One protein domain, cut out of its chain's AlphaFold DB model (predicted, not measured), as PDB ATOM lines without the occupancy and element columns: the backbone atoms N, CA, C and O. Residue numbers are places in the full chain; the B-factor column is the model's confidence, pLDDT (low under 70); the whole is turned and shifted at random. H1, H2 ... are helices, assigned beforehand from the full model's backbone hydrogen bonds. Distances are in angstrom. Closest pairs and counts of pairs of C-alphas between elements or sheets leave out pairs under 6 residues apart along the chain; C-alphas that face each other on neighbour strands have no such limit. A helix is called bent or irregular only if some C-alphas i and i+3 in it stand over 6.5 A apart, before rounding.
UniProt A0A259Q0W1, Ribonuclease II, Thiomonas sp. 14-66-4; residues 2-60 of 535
ATOM      1  N   ALA A   2      24.340   6.633  -6.076       50.69
ATOM      2  CA  ALA A   2      24.117   5.210  -5.751       50.69
ATOM      3  C   ALA A   2      22.694   4.672  -6.038       50.69
ATOM      4  O   ALA A   2      22.560   3.636  -6.673       50.69
ATOM      5  N   ALA A   3      21.624   5.400  -5.689       54.12
ATOM      6  CA  ALA A   3      20.252   4.957  -5.991       54.12
ATOM      7  C   ALA A   3      19.950   4.873  -7.503       54.12
ATOM      8  O   ALA A   3      19.193   4.015  -7.941       54.12
ATOM      9  N   LYS A   4      20.583   5.733  -8.318       70.81
ATOM     10  CA  LYS A   4      20.446   5.700  -9.782       70.81
ATOM     11  C   LYS A   4      21.242   4.556 -10.420       70.81
ATOM     12  O   LYS A   4      20.893   4.150 -11.519       70.81
ATOM     13  N   LEU A   5      22.286   4.047  -9.757       77.06
ATOM     14  CA  LEU A   5      23.159   2.991 -10.282       77.06
ATOM     15  C   LEU A   5      22.395   1.691 -10.544       77.06
ATOM     16  O   LEU A   5      22.514   1.098 -11.609       77.06
ATOM     17  N   TYR A   6      21.594   1.251  -9.579       76.81
ATOM     18  CA  TYR A   6      20.864  -0.007  -9.706       76.81
ATOM     19  C   TYR A   6      19.685   0.118 -10.675       76.81
ATOM     20  O   TYR A   6      19.427  -0.798 -11.452       76.81
ATOM     21  N   THR A   7      19.033   1.286 -10.726       79.12
ATOM     22  CA  THR A   7      18.071   1.594 -11.795       79.12
ATOM     23  C   THR A   7      18.744   1.558 -13.165       79.12
ATOM     24  O   THR A   7      18.209   0.949 -14.080       79.12
ATOM     25  N   LEU A   8      19.944   2.129 -13.298       80.62
ATOM     26  CA  LEU A   8      20.726   2.107 -14.532       80.62
ATOM     27  C   LEU A   8      21.089   0.686 -14.985       80.62
ATOM     28  O   LEU A   8      21.090   0.414 -16.179       80.62
ATOM     29  N   LEU A   9      21.393  -0.214 -14.047       77.31
ATOM     30  CA  LEU A   9      21.794  -1.592 -14.341       77.31
ATOM     31  C   LEU A   9      20.624  -2.514 -14.701       77.31
ATOM     32  O   LEU A   9      20.784  -3.395 -15.542       77.31
ATOM     33  N   PHE A  10      19.464  -2.335 -14.064       77.44
ATOM     34  CA  PHE A  10      18.366  -3.307 -14.148       77.44
ATOM     35  C   PHE A  10      17.089  -2.772 -14.798       77.44
ATOM     36  O   PHE A  10      16.303  -3.547 -15.333       77.44
ATOM     37  N   LYS A  11      16.868  -1.455 -14.769       80.56
ATOM     38  CA  LYS A  11      15.731  -0.777 -15.411       80.56
ATOM     39  C   LYS A  11      16.227   0.462 -16.180       80.56
ATOM     40  O   LYS A  11      15.804   1.578 -15.862       80.56
ATOM     41  N   PRO A  12      17.166   0.300 -17.139       81.69
ATOM     42  CA  PRO A  12      17.812   1.429 -17.792       81.69
ATOM     43  C   PRO A  12      16.821   2.259 -18.603       81.69
ATOM     44  O   PRO A  12      16.132   1.748 -19.487       81.69
ATOM     45  N   ASP A  13      16.840   3.572 -18.392       84.25
ATOM     46  CA  ASP A  13      16.375   4.500 -19.414       84.25
ATOM     47  C   ASP A  13      17.477   4.637 -20.471       84.25
ATOM     48  O   ASP A  13      18.456   5.365 -20.270       84.25
ATOM     49  N   LYS A  14      17.314   3.942 -21.605       85.94
ATOM     50  CA  LYS A  14      18.279   3.962 -22.718       85.94
ATOM     51  C   LYS A  14      18.509   5.366 -23.297       85.94
ATOM     52  O   LYS A  14      19.518   5.612 -23.959       85.94
ATOM     53  N   ASN A  15      17.600   6.310 -23.045       86.94
ATOM     54  CA  ASN A  15      17.738   7.684 -23.512       86.94
ATOM     55  C   ASN A  15      18.525   8.575 -22.549       86.94
ATOM     56  O   ASN A  15      19.011   9.626 -22.987       86.94
ATOM     57  N   SER A  16      18.689   8.148 -21.293       88.19
ATOM     58  CA  SER A  16      19.395   8.900 -20.256       88.19
ATOM     59  C   SER A  16      20.871   9.119 -20.593       88.19
ATOM     60  O   SER A  16      21.519   8.319 -21.280       88.19
ATOM     61  N   VAL A  17      21.419  10.226 -20.088       88.38
ATOM     62  CA  VAL A  17      22.847  10.542 -20.231       88.38
ATOM     63  C   VAL A  17      23.675   9.508 -19.475       88.38
ATOM     64  O   VAL A  17      24.703   9.062 -19.979       88.38
ATOM     65  N   GLU A  18      23.203   9.071 -18.308       87.50
ATOM     66  CA  GLU A  18      23.846   8.051 -17.487       87.50
ATOM     67  C   GLU A  18      24.014   6.719 -18.245       87.50
ATOM     68  O   GLU A  18      25.113   6.163 -18.246       87.50
ATOM     69  N   TYR A  19      22.982   6.243 -18.961       87.25
ATOM     70  CA  TYR A  19      23.062   5.003 -19.752       87.25
ATOM     71  C   TYR A  19      24.006   5.130 -20.935       87.25
ATOM     72  O   TYR A  19      24.894   4.297 -21.106       87.25
ATOM     73  N   LYS A  20      23.876   6.208 -21.712       88.81
ATOM     74  CA  LYS A  20      24.760   6.462 -22.858       88.81
ATOM     75  C   LYS A  20      26.224   6.579 -22.432       88.81
ATOM     76  O   LYS A  20      27.102   6.092 -23.136       88.81
ATOM     77  N   THR A  21      26.484   7.174 -21.266       88.56
ATOM     78  CA  THR A  21      27.836   7.276 -20.695       88.56
ATOM     79  C   THR A  21      28.394   5.902 -20.327       88.56
ATOM     80  O   THR A  21      29.518   5.583 -20.708       88.56
ATOM     81  N   LEU A  22      27.612   5.065 -19.633       86.62
ATOM     82  CA  LEU A  22      28.035   3.713 -19.261       86.62
ATOM     83  C   LEU A  22      28.250   2.825 -20.494       86.62
ATOM     84  O   LEU A  22      29.280   2.165 -20.590       86.62
ATOM     85  N   ALA A  23      27.332   2.858 -21.461       86.62
ATOM     86  CA  ALA A  23      27.447   2.107 -22.710       86.62
ATOM     87  C   ALA A  23      28.701   2.508 -23.506       86.62
ATOM     88  O   ALA A  23      29.420   1.649 -24.020       86.62
ATOM     89  N   LEU A  24      29.022   3.807 -23.558       90.06
ATOM     90  CA  LEU A  24      30.258   4.283 -24.178       90.06
ATOM     91  C   LEU A  24      31.504   3.781 -23.429       90.06
ATOM     92  O   LEU A  24      32.457   3.356 -24.078       90.06
ATOM     93  N   ALA A  25      31.497   3.789 -22.093       87.56
ATOM     94  CA  ALA A  25      32.607   3.292 -21.279       87.56
ATOM     95  C   ALA A  25      32.831   1.776 -21.448       87.56
ATOM     96  O   ALA A  25      33.975   1.338 -21.578       87.56
ATOM     97  N   VAL A  26      31.755   0.985 -21.523       88.94
ATOM     98  CA  VAL A  26      31.799  -0.449 -21.869       88.94
ATOM     99  C   VAL A  26      32.452  -0.635 -23.234       88.94
ATOM    100  O   VAL A  26      33.452  -1.340 -23.356       88.94
ATOM    101  N   LYS A  27      31.971   0.094 -24.247       88.94
ATOM    102  CA  LYS A  27      32.507   0.017 -25.609       88.94
ATOM    103  C   LYS A  27      33.987   0.403 -25.693       88.94
ATOM    104  O   LYS A  27      34.736  -0.223 -26.434       88.94
ATOM    105  N   GLN A  28      34.409   1.439 -24.970       91.50
ATOM    106  CA  GLN A  28      35.792   1.930 -25.007       91.50
ATOM    107  C   GLN A  28      36.770   1.041 -24.235       91.50
ATOM    108  O   GLN A  28      37.928   0.929 -24.625       91.50
ATOM    109  N   SER A  29      36.325   0.434 -23.138       88.19
ATOM    110  CA  SER A  29      37.179  -0.415 -22.301       88.19
ATOM    111  C   SER A  29      37.238  -1.871 -22.764       88.19
ATOM    112  O   SER A  29      38.185  -2.572 -22.411       88.19
ATOM    113  N   GLY A  30      36.225  -2.341 -23.503       84.44
ATOM    114  CA  GLY A  30      36.037  -3.761 -23.808       84.44
ATOM    115  C   GLY A  30      35.664  -4.606 -22.582       84.44
ATOM    116  O   GLY A  30      35.702  -5.830 -22.654       84.44
ATOM    117  N   GLN A  31      35.341  -3.971 -21.452       81.00
ATOM    118  CA  GLN A  31      34.929  -4.629 -20.215       81.00
ATOM    119  C   GLN A  31      33.422  -4.468 -20.015       81.00
ATOM    120  O   GLN A  31      32.878  -3.383 -20.228       81.00
ATOM    121  N   GLY A  32      32.761  -5.526 -19.543       81.38
ATOM    122  CA  GLY A  32      31.335  -5.492 -19.218       81.38
ATOM    123  C   GLY A  32      30.997  -4.447 -18.148       81.38
ATOM    124  O   GLY A  32      31.819  -4.094 -17.293       81.38
ATOM    125  N   ALA A  33      29.754  -3.954 -18.170       82.25
ATOM    126  CA  ALA A  33      29.304  -2.832 -17.340       82.25
ATOM    127  C   ALA A  33      29.557  -3.038 -15.836       82.25
ATOM    128  O   ALA A  33      29.989  -2.117 -15.142       82.25
ATOM    129  N   LEU A  34      29.326  -4.250 -15.324       78.75
ATOM    130  CA  LEU A  34      29.538  -4.567 -13.909       78.75
ATOM    131  C   LEU A  34      31.003  -4.495 -13.494       78.75
ATOM    132  O   LEU A  34      31.302  -3.998 -12.408       78.75
ATOM    133  N   HIS A  35      31.909  -4.959 -14.356       77.12
ATOM    134  CA  HIS A  35      33.339  -4.916 -14.079       77.12
ATOM    135  C   HIS A  35      33.810  -3.464 -13.950       77.12
ATOM    136  O   HIS A  35      34.467  -3.109 -12.971       77.12
ATOM    137  N   LEU A  36      33.388  -2.600 -14.879       82.69
ATOM    138  CA  LEU A  36      33.694  -1.170 -14.834       82.69
ATOM    139  C   LEU A  36      33.146  -0.488 -13.585       82.69
ATOM    140  O   LEU A  36      33.859   0.263 -12.923       82.69
ATOM    141  N   LEU A  37      31.887  -0.753 -13.242       83.06
ATOM    142  CA  LEU A  37      31.245  -0.132 -12.086       83.06
ATOM    143  C   LEU A  37      31.859  -0.602 -10.766       83.06
ATOM    144  O   LEU A  37      31.989   0.194  -9.837       83.06
ATOM    145  N   ARG A  38      32.292  -1.862 -10.684       78.12
ATOM    146  CA  ARG A  38      33.050  -2.366  -9.537       78.12
ATOM    147  C   ARG A  38      34.434  -1.727  -9.457       78.12
ATOM    148  O   ARG A  38      34.807  -1.250  -8.391       78.12
ATOM    149  N   ALA A  39      35.173  -1.672 -10.567       78.75
ATOM    150  CA  ALA A  39      36.492  -1.041 -10.614       78.75
ATOM    151  C   ALA A  39      36.433   0.454 -10.250       78.75
ATOM    152  O   ALA A  39      37.350   0.982  -9.629       78.75
ATOM    153  N   ALA A  40      35.323   1.121 -10.576       81.81
ATOM    154  CA  ALA A  40      35.047   2.505 -10.203       81.81
ATOM    155  C   ALA A  40      34.543   2.682  -8.753       81.81
ATOM    156  O   ALA A  40      34.263   3.809  -8.346       81.81
ATOM    157  N   GLY A  41      34.380   1.600  -7.981       80.50
ATOM    158  CA  GLY A  41      33.864   1.634  -6.608       80.50
ATOM    159  C   GLY A  41      32.371   1.967  -6.493       80.50
ATOM    160  O   GLY A  41      31.896   2.291  -5.408       80.50
ATOM    161  N   ALA A  42      31.615   1.911  -7.595       80.12
ATOM    162  CA  ALA A  42      30.183   2.213  -7.605       80.12
ATOM    163  C   ALA A  42      29.348   1.072  -6.995       80.12
ATOM    164  O   ALA A  42      28.328   1.327  -6.358       80.12
ATOM    165  N   ILE A  43      29.792  -0.177  -7.165       82.12
ATOM    166  CA  ILE A  43      29.234  -1.343  -6.472       82.12
ATOM    167  C   ILE A  43      30.036  -1.542  -5.189       82.12
ATOM    168  O   ILE A  43      31.200  -1.932  -5.255       82.12
ATOM    169  N   ALA A  44      29.408  -1.286  -4.039       81.62
ATOM    170  CA  ALA A  44      30.073  -1.379  -2.739       81.62
ATOM    171  C   ALA A  44      30.635  -2.784  -2.484       81.62
ATOM    172  O   ALA A  44      31.746  -2.926  -1.982       81.62
ATOM    173  N   SER A  45      29.864  -3.819  -2.832       87.38
ATOM    174  CA  SER A  45      30.237  -5.209  -2.609       87.38
ATOM    175  C   SER A  45      29.293  -6.172  -3.370       87.38
ATOM    176  O   SER A  45      28.167  -5.769  -3.695       87.38
ATOM    177  N   PRO A  46      29.698  -7.419  -3.697       90.12
ATOM    178  CA  PRO A  46      28.814  -8.396  -4.345       90.12
ATOM    179  C   PRO A  46      27.542  -8.728  -3.546       90.12
ATOM    180  O   PRO A  46      26.463  -8.813  -4.127       90.12
ATOM    181  N   TRP A  47      27.626  -8.839  -2.217       92.19
ATOM    182  CA  TRP A  47      26.451  -9.017  -1.356       92.19
ATOM    183  C   TRP A  47      25.488  -7.831  -1.487       92.19
ATOM    184  O   TRP A  47      24.290  -8.013  -1.717       92.19
ATOM    185  N   HIS A  48      26.015  -6.602  -1.418       88.44
ATOM    186  CA  HIS A  48      25.205  -5.392  -1.550       88.44
ATOM    187  C   HIS A  48      24.558  -5.297  -2.936       88.44
ATOM    188  O   HIS A  48      23.425  -4.840  -3.055       88.44
ATOM    189  N   PHE A  49      25.242  -5.761  -3.984       89.19
ATOM    190  CA  PHE A  49      24.686  -5.827  -5.333       89.19
ATOM    191  C   PHE A  49      23.419  -6.690  -5.408       89.19
ATOM    192  O   PHE A  49      22.397  -6.209  -5.905       89.19
ATOM    193  N   HIS A  50      23.462  -7.916  -4.879       91.12
ATOM    194  CA  HIS A  50      22.303  -8.818  -4.874       91.12
ATOM    195  C   HIS A  50      21.155  -8.258  -4.036       91.12
ATOM    196  O   HIS A  50      20.013  -8.234  -4.497       91.12
ATOM    197  N   MET A  51      21.468  -7.705  -2.860       91.56
ATOM    198  CA  MET A  51      20.481  -7.042  -2.007       91.56
ATOM    199  C   MET A  51      19.799  -5.871  -2.730       91.56
ATOM    200  O   MET A  51      18.576  -5.806  -2.804       91.56
ATOM    201  N   GLN A  52      20.565  -4.940  -3.307       89.44
ATOM    202  CA  GLN A  52      19.995  -3.757  -3.958       89.44
ATOM    203  C   GLN A  52      19.186  -4.099  -5.211       89.44
ATOM    204  O   GLN A  52      18.176  -3.445  -5.473       89.44
ATOM    205  N   ARG A  53      19.583  -5.135  -5.964       88.50
ATOM    206  CA  ARG A  53      18.782  -5.658  -7.079       88.50
ATOM    207  C   ARG A  53      17.398  -6.085  -6.597       88.50
ATOM    208  O   ARG A  53      16.396  -5.625  -7.142       88.50
ATOM    209  N   PHE A  54      17.357  -6.921  -5.564       92.88
ATOM    210  CA  PHE A  54      16.114  -7.426  -4.991       92.88
ATOM    211  C   PHE A  54      15.236  -6.299  -4.434       92.88
ATOM    212  O   PHE A  54      14.044  -6.217  -4.740       92.88
ATOM    213  N   LEU A  55      15.833  -5.369  -3.683       93.19
ATOM    214  CA  LEU A  55      15.120  -4.228  -3.115       93.19
ATOM    215  C   LEU A  55      14.552  -3.294  -4.190       93.19
ATOM    216  O   LEU A  55      13.425  -2.832  -4.054       93.19
ATOM    217  N   LEU A  56      15.276  -3.033  -5.281       90.00
ATOM    218  CA  LEU A  56      14.776  -2.189  -6.371       90.00
ATOM    219  C   LEU A  56      13.516  -2.770  -7.033       90.00
ATOM    220  O   LEU A  56      12.655  -2.025  -7.511       90.00
ATOM    221  N   GLU A  57      13.435  -4.094  -7.115       89.44
ATOM    222  CA  GLU A  57      12.331  -4.786  -7.767       89.44
ATOM    223  C   GLU A  57      11.127  -4.953  -6.840       89.44
ATOM    224  O   GLU A  57      10.016  -4.580  -7.221       89.44
ATOM    225  N   HIS A  58      11.355  -5.432  -5.615       92.88
ATOM    226  CA  HIS A  58      10.286  -5.850  -4.704       92.88
ATOM    227  C   HIS A  58      10.026  -4.872  -3.551       92.88
ATOM    228  O   HIS A  58       8.945  -4.889  -2.969       92.88
ATOM    229  N   PHE A  59      10.968  -3.974  -3.252       93.75
ATOM    230  CA  PHE A  59      10.860  -2.960  -2.195       93.75
ATOM    231  C   PHE A  59      11.243  -1.555  -2.707       93.75
ATOM    232  O   PHE A  59      12.079  -0.877  -2.105       93.75
ATOM    233  N   PRO A  60      10.626  -1.049  -3.795       89.38
ATOM    234  CA  PRO A  60      11.031   0.214  -4.430       89.38
ATOM    235  C   PRO A  60      10.853   1.452  -3.532       89.38
ATOM    236  O   PRO A  60      11.380   2.519  -3.837       89.38
TER     237      PRO A  60
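AT A GLANCE: This is residues 2 to 60 of the 535 residues of the protein "Ribonuclease II" of Thiomonas sp. 14-66-4 (UniProt A0A259Q0W1). The two longer helices, H2 and H4, stand on opposite sides of a flat slab, and the shorter H1 and H3 lie between them, H1 packed on H4 and H3 packed on H2. The helices make two pairs, H1 with H4 and H2 with H3, each about perpendicular, with few contacts between the pairs, where H1 comes close to H2. The printed part has 59 residues with four named helices, H1, H2, H3 and H4 along the chain, and no named strand; its class is all helix. It is compact, with a radius of gyration of the C-alphas of 11.5 A, and the C-alphas span 33 by 25 by 14 A.

IN THESE COORDINATES: H2 holds residues 17 to 29 and is 18.2 A long from first to last C-alpha, starting with C-alpha 17 at (22.847, 10.542, -20.231). H4, also 13 residues, holds residues 46 to 58 and is 18.7 A long, ending with C-alpha 58 at (10.286, -5.850, -4.704). H1 holds residues 2 to 10, is 13.3 A long and begins with C-alpha 2 at (24.117, 5.210, -5.751). H1 is neither bent nor irregular, but only just: C-alphas 3 and 6 are 6.2 A apart. H3 holds residues 33 to 39 and is 10.0 A long.

HOW THE PARTS SIT: H2 touches H3 with residues 22 to 26 alone, and their closest C-alphas, those of Val 26 and Ala 33, are 5.7 A apart. The lines of H2 and H3 are about perpendicular, at 80 degrees. H2 and H1 are close but not clearly touching, with 2 pairs of C-alphas within 8 A; the closest, those of Leu 8 and Tyr 19, are 6.4 A apart. H1 and H2 run the same way at a steep tilt of 69 degrees, only just short of about perpendicular. H4 touches H1 with residues 52 to 56 alone, and the closest C-alphas, those of Tyr 6 and Arg 53, are 6.6 A apart. The lines of H1 and H4 are about perpendicular, at 77 degrees. H2 and H4 are apart, and so are H3 and H4. H1 and H3 are only just apart, with their closest C-alphas 8.2 A from each other. In H2, H3 and H4 every O i to N i+4 pair is within hydrogen-bond range; in H1 3 of 5 are.

THE WHOLE: The two C-alphas farthest apart, those of Gln 28 and Phe 59, are 34.1 A apart, and the first and last printed C-alphas, those of Ala 2 and Pro 60, are 14.1 A apart. The printed part runs from residue 2 to residue 60 and has no cut. The link from H2 to H3 is tight, with 3 residues, and the links from H1 to H2 and from H3 to H4 are short, with 6 residues each; there is no long link. The mean pLDDT of the printed part is 84.1, and residues 2 to 3 are under 70.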